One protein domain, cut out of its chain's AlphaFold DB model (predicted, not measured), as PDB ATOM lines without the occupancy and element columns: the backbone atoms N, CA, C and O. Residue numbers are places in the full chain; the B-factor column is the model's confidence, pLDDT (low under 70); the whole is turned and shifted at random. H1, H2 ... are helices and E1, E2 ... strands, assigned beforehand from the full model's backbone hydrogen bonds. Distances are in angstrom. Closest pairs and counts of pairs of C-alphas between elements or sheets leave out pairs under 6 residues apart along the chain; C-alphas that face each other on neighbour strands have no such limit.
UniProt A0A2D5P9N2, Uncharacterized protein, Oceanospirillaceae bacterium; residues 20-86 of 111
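What this domain is: This is residues 20 to 86 of the 111 residues of an uncharacterized protein of Oceanospirillaceae bacterium (UniProt A0A2D5P9N2). There is little regular structure here: a loose rod of loops, with the small antiparallel sheet E1 - E2 toward one end and a loop that folds back at the other, around Gly 60. The 67 printed residues hold, along the chain, E1, H1, H2 and E2, only 14 residues, class mixed; radius of gyration of the C-alphas 15.1 A, spans 54 by 21 by 16 A.

How they stand to each other: Look first at E1, residues 40 to 42, antiparallel to E2, residues 80 to 82, at 155 degrees; N 41 and O 81 are 2.8 A apart, within hydrogen-bond range. H2, residues 76 to 79, comes closest to E1 at the C-alphas of Tyr 79 and Ile 42, 5.9 A. H1, residues 70 to 73, is apart from H2 and E2. Both helices are too short for an O i to N i+4 pair.

Where its parts are: Find C-alpha 40 at (34.370, 11.256, 37.153), where E1 begins, 6.3 A long; E2, 6.8 A, ends at C-alpha 82 (37.094, 7.519, 37.872). H1 spans 5.1 A, H2 5.4 A.

The domain as a whole: The C-alphas of Gly 60 and Gly 86 are farthest apart, 54.0 A. The printed part has no cut; E1 to H1 is a long link. Residues 33 to 38 and 84 to 86 are under pLDDT 70.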
ATOM      1  N   PRO A  20       3.752   5.784  16.684       81.06
ATOM      2  CA  PRO A  20       5.035   5.516  16.067       81.06
ATOM      3  C   PRO A  20       6.048   5.109  17.137       81.06
ATOM      4  O   PRO A  20       5.999   5.581  18.273       81.06
ATOM      5  N   TRP A  21       7.004   4.267  16.745       85.44
ATOM      6  CA  TRP A  21       8.139   3.957  17.606       85.44
ATOM      7  C   TRP A  21       8.889   5.237  17.998       85.44
ATOM      8  O   TRP A  21       9.043   6.150  17.176       85.44
ATOM      9  N   VAL A  22       9.347   5.290  19.250       87.62
ATOM     10  CA  VAL A  22      10.036   6.453  19.821       87.62
ATOM     11  C   VAL A  22      11.315   6.743  19.032       87.62
ATOM     12  O   VAL A  22      12.004   5.834  18.566       87.62
ATOM     13  N   LEU A  23      11.618   8.027  18.848       90.25
ATOM     14  CA  LEU A  23      12.840   8.452  18.174       90.25
ATOM     15  C   LEU A  23      14.066   8.269  19.083       90.25
ATOM     16  O   LEU A  23      13.937   8.363  20.307       90.25
ATOM     17  N   PRO A  24      15.264   8.049  18.507       90.75
ATOM     18  CA  PRO A  24      16.502   8.130  19.266       90.75
ATOM     19  C   PRO A  24      16.621   9.488  19.963       90.75
ATOM     20  O   PRO A  24      16.301  10.525  19.377       90.75
ATOM     21  N   HIS A  25      17.079   9.478  21.207       91.81
ATOM     22  CA  HIS A  25      17.299  10.676  22.018       91.81
ATOM     23  C   HIS A  25      18.778  10.788  22.387       91.81
ATOM     24  O   HIS A  25      19.523   9.821  22.259       91.81
ATOM     25  N   THR A  26      19.220  11.969  22.816       91.38
ATOM     26  CA  THR A  26      20.632  12.224  23.127       91.38
ATOM     27  C   THR A  26      20.807  12.845  24.503       91.38
ATOM     28  O   THR A  26      19.962  13.619  24.951       91.38
ATOM     29  N   ALA A  27      21.929  12.529  25.151       85.94
ATOM     30  CA  ALA A  27      22.392  13.251  26.334       85.94
ATOM     31  C   ALA A  27      23.014  14.622  25.995       85.94
ATOM     32  O   ALA A  27      23.336  15.382  26.906       85.94
ATOM     33  N   GLY A  28      23.185  14.942  24.706       88.62
ATOM     34  CA  GLY A  28      23.806  16.178  24.238       88.62
ATOM     35  C   GLY A  28      25.296  16.266  24.568       88.62
ATOM     36  O   GLY A  28      25.908  15.301  25.041       88.62
ATOM     37  N   PHE A  29      25.861  17.446  24.307       87.94
ATOM     38  CA  PHE A  29      27.254  17.737  24.621       87.94
ATOM     39  C   PHE A  29      27.423  17.919  26.128       87.94
ATOM     40  O   PHE A  29      26.793  18.796  26.724       87.94
ATOM     41  N   TRP A  30      28.238  17.072  26.755       83.19
ATOM     42  CA  TRP A  30      28.385  17.067  28.209       83.19
ATOM     43  C   TRP A  30      29.778  16.633  28.658       83.19
ATOM     44  O   TRP A  30      30.224  15.526  28.366       83.19
ATOM     45  N   ASN A  31      30.425  17.482  29.456       78.62
ATOM     46  CA  ASN A  31      31.758  17.258  30.025       78.62
ATOM     47  C   ASN A  31      31.890  17.680  31.500       78.62
ATOM     48  O   ASN A  31      32.963  17.549  32.083       78.62
ATOM     49  N   HIS A  32      30.817  18.153  32.139       72.81
ATOM     50  CA  HIS A  32      30.851  18.722  33.493       72.81
ATOM     51  C   HIS A  32      30.889  17.673  34.630       72.81
ATOM     52  O   HIS A  32      30.519  17.961  35.768       72.81
ATOM     53  N   GLY A  33      31.378  16.462  34.345       68.69
ATOM     54  CA  GLY A  33      31.480  15.355  35.301       68.69
ATOM     55  C   GLY A  33      30.176  14.569  35.479       68.69
ATOM     56  O   GLY A  33      29.259  14.660  34.664       68.69
ATOM     57  N   SER A  34      30.103  13.746  36.525       67.56
ATOM     58  CA  SER A  34      28.921  12.937  36.859       67.56
ATOM     59  C   SER A  34      28.032  13.599  37.920       67.56
ATOM     60  O   SER A  34      28.452  14.515  38.624       67.56
ATOM     61  N   ILE A  35      26.788  13.114  38.032       66.31
ATOM     62  CA  ILE A  35      25.826  13.431  39.107       66.31
ATOM     63  C   ILE A  35      26.554  13.377  40.473       66.31
ATOM     64  O   ILE A  35      27.390  12.487  40.650       66.31
ATOM     65  N   PRO A  36      26.264  14.289  41.432       60.16
ATOM     66  CA  PRO A  36      27.094  14.633  42.605       60.16
ATOM     67  C   PRO A  36      27.665  13.490  43.458       60.16
ATOM     68  O   PRO A  36      28.588  13.717  44.239       60.16
ATOM     69  N   THR A  37      27.135  12.277  43.343       63.81
ATOM     70  CA  THR A  37      27.599  11.093  44.070       63.81
ATOM     71  C   THR A  37      28.931  10.546  43.546       63.81
ATOM     72  O   THR A  37      29.696   9.980  44.323       63.81
ATOM     73  N   GLU A  38      29.256  10.740  42.264       67.38
ATOM     74  CA  GLU A  38      30.482  10.212  41.657       67.38
ATOM     75  C   GLU A  38      31.347  11.350  41.107       67.38
ATOM     76  O   GLU A  38      30.856  12.258  40.440       67.38
ATOM     77  N   LYS A  39      32.656  11.310  41.378       74.00
ATOM     78  CA  LYS A  39      33.635  12.226  40.777       74.00
ATOM     79  C   LYS A  39      34.306  11.524  39.603       74.00
ATOM     80  O   LYS A  39      35.271  10.780  39.790       74.00
ATOM     81  N   LYS A  40      33.786  11.753  38.400       80.38
ATOM     82  CA  LYS A  40      34.370  11.256  37.153       80.38
ATOM     83  C   LYS A  40      34.891  12.408  36.304       80.38
ATOM     84  O   LYS A  40      34.260  13.461  36.227       80.38
ATOM     85  N   LEU A  41      36.046  12.195  35.684       84.19
ATOM     86  CA  LEU A  41      36.627  13.089  34.695       84.19
ATOM     87  C   LEU A  41      36.217  12.601  33.306       84.19
ATOM     88  O   LEU A  41      36.518  11.468  32.941       84.19
ATOM     89  N   ILE A  42      35.547  13.459  32.544       86.31
ATOM     90  CA  ILE A  42      35.142  13.184  31.165       86.31
ATOM     91  C   ILE A  42      36.095  13.952  30.252       86.31
ATOM     92  O   ILE A  42      36.244  15.163  30.393       86.31
ATOM     93  N   THR A  43      36.766  13.248  29.343       87.88
ATOM     94  CA  THR A  43      37.783  13.853  28.459       87.88
ATOM     95  C   THR A  43      37.230  14.361  27.132       87.88
ATOM     96  O   THR A  43      37.898  15.141  26.457       87.88
ATOM     97  N   ARG A  44      36.018  13.938  26.764       88.38
ATOM     98  CA  ARG A  44      35.387  14.235  25.478       88.38
ATOM     99  C   ARG A  44      33.911  14.560  25.667       88.38
ATOM    100  O   ARG A  44      33.224  13.865  26.409       88.38
ATOM    101  N   ASP A  45      33.443  15.614  25.014       89.38
ATOM    102  CA  ASP A  45      32.116  16.205  25.202       89.38
ATOM    103  C   ASP A  45      31.090  15.789  24.142       89.38
ATOM    104  O   ASP A  45      29.981  16.307  24.160       89.38
ATOM    105  N   ASP A  46      31.429  14.857  23.251       91.06
ATOM    106  CA  ASP A  46      30.556  14.434  22.152       91.06
ATOM    107  C   ASP A  46      29.168  13.931  22.623       91.06
ATOM    108  O   ASP A  46      29.002  13.415  23.744       91.06
ATOM    109  N   PRO A  47      28.140  14.075  21.763       90.56
ATOM    110  CA  PRO A  47      26.796  13.619  22.060       90.56
ATOM    111  C   PRO A  47      26.702  12.097  21.966       90.56
ATOM    112  O   PRO A  47      27.094  11.481  20.979       90.56
ATOM    113  N   GLU A  48      26.094  11.497  22.983       91.00
ATOM    114  CA  GLU A  48      25.745  10.077  22.999       91.00
ATOM    115  C   GLU A  48      24.264   9.909  22.643       91.00
ATOM    116  O   GLU A  48      23.421  10.681  23.122       91.00
ATOM    117  N   TYR A  49      23.946   8.939  21.782       92.31
ATOM    118  CA  TYR A  49      22.595   8.678  21.283       92.31
ATOM    119  C   TYR A  49      22.073   7.334  21.784       92.31
ATOM    120  O   TYR A  49      22.749   6.316  21.686       92.31
ATOM    121  N   PHE A  50      20.822   7.319  22.237       91.56
ATOM    122  CA  PHE A  50      20.176   6.148  22.815       91.56
ATOM    123  C   PHE A  50      18.895   5.806  22.054       91.56
ATOM    124  O   PHE A  50      18.054   6.669  21.781       91.56
ATOM    125  N   ALA A  51      18.736   4.523  21.730       91.88
ATOM    126  CA  ALA A  51      17.539   3.977  21.105       91.88
ATOM    127  C   ALA A  51      16.766   3.109  22.105       91.88
ATOM    128  O   ALA A  51      17.332   2.219  22.745       91.88
ATOM    129  N   THR A  52      15.454   3.325  22.205       88.31
ATOM    130  CA  THR A  52      14.583   2.491  23.040       88.31
ATOM    131  C   THR A  52      14.658   1.040  22.566       88.31
ATOM    132  O   THR A  52      14.459   0.760  21.385       88.31
ATOM    133  N   ASN A  53      14.960   0.118  23.485       88.38
ATOM    134  CA  ASN A  53      15.125  -1.318  23.227       88.38
ATOM    135  C   ASN A  53      16.108  -1.660  22.093       88.38
ATOM    136  O   ASN A  53      15.965  -2.708  21.469       88.38
ATOM    137  N   ASN A  54      17.082  -0.787  21.803       87.12
ATOM    138  CA  ASN A  54      18.007  -0.954  20.679       87.12
ATOM    139  C   ASN A  54      17.302  -1.070  19.305       87.12
ATOM    140  O   ASN A  54      17.816  -1.689  18.374       87.12
ATOM    141  N   VAL A  55      16.104  -0.487  19.173       87.25
ATOM    142  CA  VAL A  55      15.322  -0.465  17.929       87.25
ATOM    143  C   VAL A  55      15.208   0.967  17.427       87.25
ATOM    144  O   VAL A  55      14.786   1.870  18.152       87.25
ATOM    145  N   ILE A  56      15.548   1.169  16.155       88.19
ATOM    146  CA  ILE A  56      15.437   2.456  15.472       88.19
ATOM    147  C   ILE A  56      14.208   2.427  14.571       88.19
ATOM    148  O   ILE A  56      13.993   1.487  13.803       88.19
ATOM    149  N   ARG A  57      13.407   3.491  14.639       86.31
ATOM    150  CA  ARG A  57      12.262   3.671  13.751       86.31
ATOM    151  C   ARG A  57      12.719   3.706  12.288       86.31
ATOM    152  O   ARG A  57      13.665   4.413  11.946       86.31
ATOM    153  N   SER A  58      11.975   3.029  11.421       86.62
ATOM    154  CA  SER A  58      12.068   3.190   9.970       86.62
ATOM    155  C   SER A  58      10.725   3.631   9.389       86.62
ATOM    156  O   SER A  58       9.663   3.285   9.906       86.62
ATOM    157  N   THR A  59      10.766   4.430   8.325       82.06
ATOM    158  CA  THR A  59       9.582   4.816   7.545       82.06
ATOM    159  C   THR A  59       9.829   4.381   6.106       82.06
ATOM    160  O   THR A  59      10.814   4.794   5.503       82.06
ATOM    161  N   GLY A  60       8.981   3.502   5.563       81.44
ATOM    162  CA  GLY A  60       9.161   2.982   4.200       81.44
ATOM    163  C   GLY A  60      10.448   2.168   3.998       81.44
ATOM    164  O   GLY A  60      11.003   2.176   2.908       81.44
ATOM    165  N   GLY A  61      10.953   1.510   5.050       82.25
ATOM    166  CA  GLY A  61      12.200   0.733   5.005       82.25
ATOM    167  C   GLY A  61      13.481   1.557   5.175       82.25
ATOM    168  O   GLY A  61      14.558   0.976   5.270       82.25
ATOM    169  N   VAL A  62      13.382   2.886   5.276       83.50
ATOM    170  CA  VAL A  62      14.528   3.769   5.534       83.50
ATOM    171  C   VAL A  62      14.586   4.099   7.030       83.50
ATOM    172  O   VAL A  62      13.596   4.614   7.569       83.50
ATOM    173  N   PRO A  63      15.689   3.790   7.736       88.44
ATOM    174  CA  PRO A  63      15.846   4.157   9.139       88.44
ATOM    175  C   PRO A  63      15.944   5.680   9.293       88.44
ATOM    176  O   PRO A  63      16.494   6.366   8.438       88.44
ATOM    177  N   VAL A  64      15.418   6.214  10.399       88.81
ATOM    178  CA  VAL A  64      15.436   7.665  10.673       88.81
ATOM    179  C   VAL A  64      16.860   8.203  10.878       88.81
ATOM    180  O   VAL A  64      17.110   9.378  10.630       88.81
ATOM    181  N   ILE A  65      17.791   7.348  11.306       88.62
ATOM    182  CA  ILE A  65      19.210   7.681  11.470       88.62
ATOM    183  C   ILE A  65      20.094   6.665  10.744       88.62
ATOM    184  O   ILE A  65      19.725   5.499  10.586       88.62
ATOM    185  N   ASN A  66      21.284   7.099  10.331       89.38
ATOM    186  CA  ASN A  66      22.283   6.230   9.721       89.38
ATOM    187  C   ASN A  66      23.216   5.640  10.787       89.38
ATOM    188  O   ASN A  66      24.171   6.286  11.193       89.38
ATOM    189  N   VAL A  67      23.002   4.383  11.175       85.19
ATOM    190  CA  VAL A  67      23.813   3.675  12.195       85.19
ATOM    191  C   VAL A  67      25.287   3.488  11.784       85.19
ATOM    192  O   VAL A  67      26.148   3.170  12.606       85.19
ATOM    193  N   ASN A  68      25.607   3.678  10.501       89.88
ATOM    194  CA  ASN A  68      26.986   3.616  10.021       89.88
ATOM    195  C   ASN A  68      27.761   4.919  10.235       89.88
ATOM    196  O   ASN A  68      28.983   4.902  10.094       89.88
ATOM    197  N   ASP A  69      27.089   6.020  10.572       91.44
ATOM    198  CA  ASP A  69      27.766   7.262  10.929       91.44
ATOM    199  C   ASP A  69      28.454   7.099  12.304       91.44
ATOM    200  O   ASP A  69      27.800   6.669  13.265       91.44
ATOM    201  N   PRO A  70      29.766   7.394  12.423       90.25
ATOM    202  CA  PRO A  70      30.510   7.252  13.673       90.25
ATOM    203  C   PRO A  70      29.924   8.057  14.838       90.25
ATOM    204  O   PRO A  70      30.143   7.673  15.984       90.25
ATOM    205  N   VAL A  71      29.147   9.114  14.576       88.75
ATOM    206  CA  VAL A  71      28.495   9.900  15.634       88.75
ATOM    207  C   VAL A  71      27.545   9.055  16.499       88.75
ATOM    208  O   VAL A  71      27.426   9.291  17.696       88.75
ATOM    209  N   TYR A  72      26.917   8.017  15.934       90.56
ATOM    210  CA  TYR A  72      26.005   7.125  16.667       90.56
ATOM    211  C   TYR A  72      26.709   5.942  17.341       90.56
ATOM    212  O   TYR A  72      26.044   5.073  17.898       90.56
ATOM    213  N   ARG A  73      28.043   5.876  17.264       90.38
ATOM    214  CA  ARG A  73      28.865   4.822  17.883       90.38
ATOM    215  C   ARG A  73      29.642   5.314  19.101       90.38
ATOM    216  O   ARG A  73      30.431   4.559  19.656       90.38
ATOM    217  N   PHE A  74      29.471   6.578  19.468       91.25
ATOM    218  CA  PHE A  74      30.129   7.159  20.625       91.25
ATOM    219  C   PHE A  74      29.562   6.555  21.917       91.25
ATOM    220  O   PHE A  74      28.361   6.649  22.148       91.25
ATOM    221  N   ASP A  75      30.428   5.966  22.746       90.56
ATOM    222  CA  ASP A  75      30.135   5.569  24.129       90.56
ATOM    223  C   ASP A  75      30.958   6.464  25.060       90.56
ATOM    224  O   ASP A  75      32.190   6.522  24.980       90.56
ATOM    225  N   ARG A  76      30.281   7.198  25.947       89.25
ATOM    226  CA  ARG A  76      30.948   8.129  26.863       89.25
ATOM    227  C   ARG A  76      31.777   7.406  27.920       89.25
ATOM    228  O   ARG A  76      32.721   7.999  28.450       89.25
ATOM    229  N   ASN A  77      31.462   6.153  28.243       88.38
ATOM    230  CA  ASN A  77      32.178   5.401  29.270       88.38
ATOM    231  C   ASN A  77      33.649   5.181  28.901       88.38
ATOM    232  O   ASN A  77      34.500   5.277  29.784       88.38
ATOM    233  N   ASP A  78      33.962   5.018  27.612       91.56
ATOM    234  CA  ASP A  78      35.337   4.861  27.111       91.56
ATOM    235  C   ASP A  78      36.214   6.104  27.356       91.56
ATOM    236  O   ASP A  78      37.441   6.016  27.426       91.56
ATOM    237  N   TYR A  79      35.587   7.271  27.526       89.44
ATOM    238  CA  TYR A  79      36.245   8.565  27.747       89.44
ATOM    239  C   TYR A  79      36.067   9.096  29.174       89.44
ATOM    240  O   TYR A  79      36.406  10.258  29.451       89.44
ATOM    241  N   THR A  80      35.525   8.267  30.068       86.75
ATOM    242  CA  THR A  80      35.189   8.631  31.441       86.75
ATOM    243  C   THR A  80      36.089   7.901  32.429       86.75
ATOM    244  O   THR A  80      36.062   6.681  32.554       86.75
ATOM    245  N   PHE A  81      36.848   8.666  33.207       85.44
ATOM    246  CA  PHE A  81      37.799   8.140  34.177       85.44
ATOM    247  C   PHE A  81      37.319   8.403  35.602       85.44
ATOM    248  O   PHE A  81      36.981   9.531  35.967       85.44
ATOM    249  N   SER A  82      37.324   7.365  36.436       82.62
ATOM    250  CA  SER A  82      37.094   7.519  37.872       82.62
ATOM    251  C   SER A  82      38.267   8.265  38.494       82.62
ATOM    252  O   SER A  82      39.403   7.796  38.437       82.62
ATOM    253  N   VAL A  83      37.998   9.412  39.119       74.00
ATOM    254  CA  VAL A  83      39.010  10.104  39.916       74.00
ATOM    255  C   VAL A  83      39.011   9.444  41.295       74.00
ATOM    256  O   VAL A  83      37.986   9.503  41.980       74.00
ATOM    257  N   PRO A  84      40.119   8.814  41.735       66.44
ATOM    258  CA  PRO A  84      40.221   8.312  43.097       66.44
ATOM    259  C   PRO A  84      39.951   9.482  44.039       66.44
ATOM    260  O   PRO A  84      40.600  10.526  43.951       66.44
ATOM    261  N   GLY A  85      38.913   9.346  44.862       59.41
ATOM    262  CA  GLY A  85      38.339  10.451  45.611       59.41
ATOM    263  C   GLY A  85      39.363  11.152  46.490       59.41
ATOM    264  O   GLY A  85      39.653  10.665  47.573       59.41
ATOM    265  N   GLY A  86      39.826  12.317  46.030       54.97
ATOM    266  CA  GLY A  86      40.692  13.234  46.761       54.97
ATOM    267  C   GLY A  86      42.054  12.630  47.090       54.97
ATOM    268  O   GLY A  86      42.165  11.617  47.773       54.97
TER     269      GLY A  86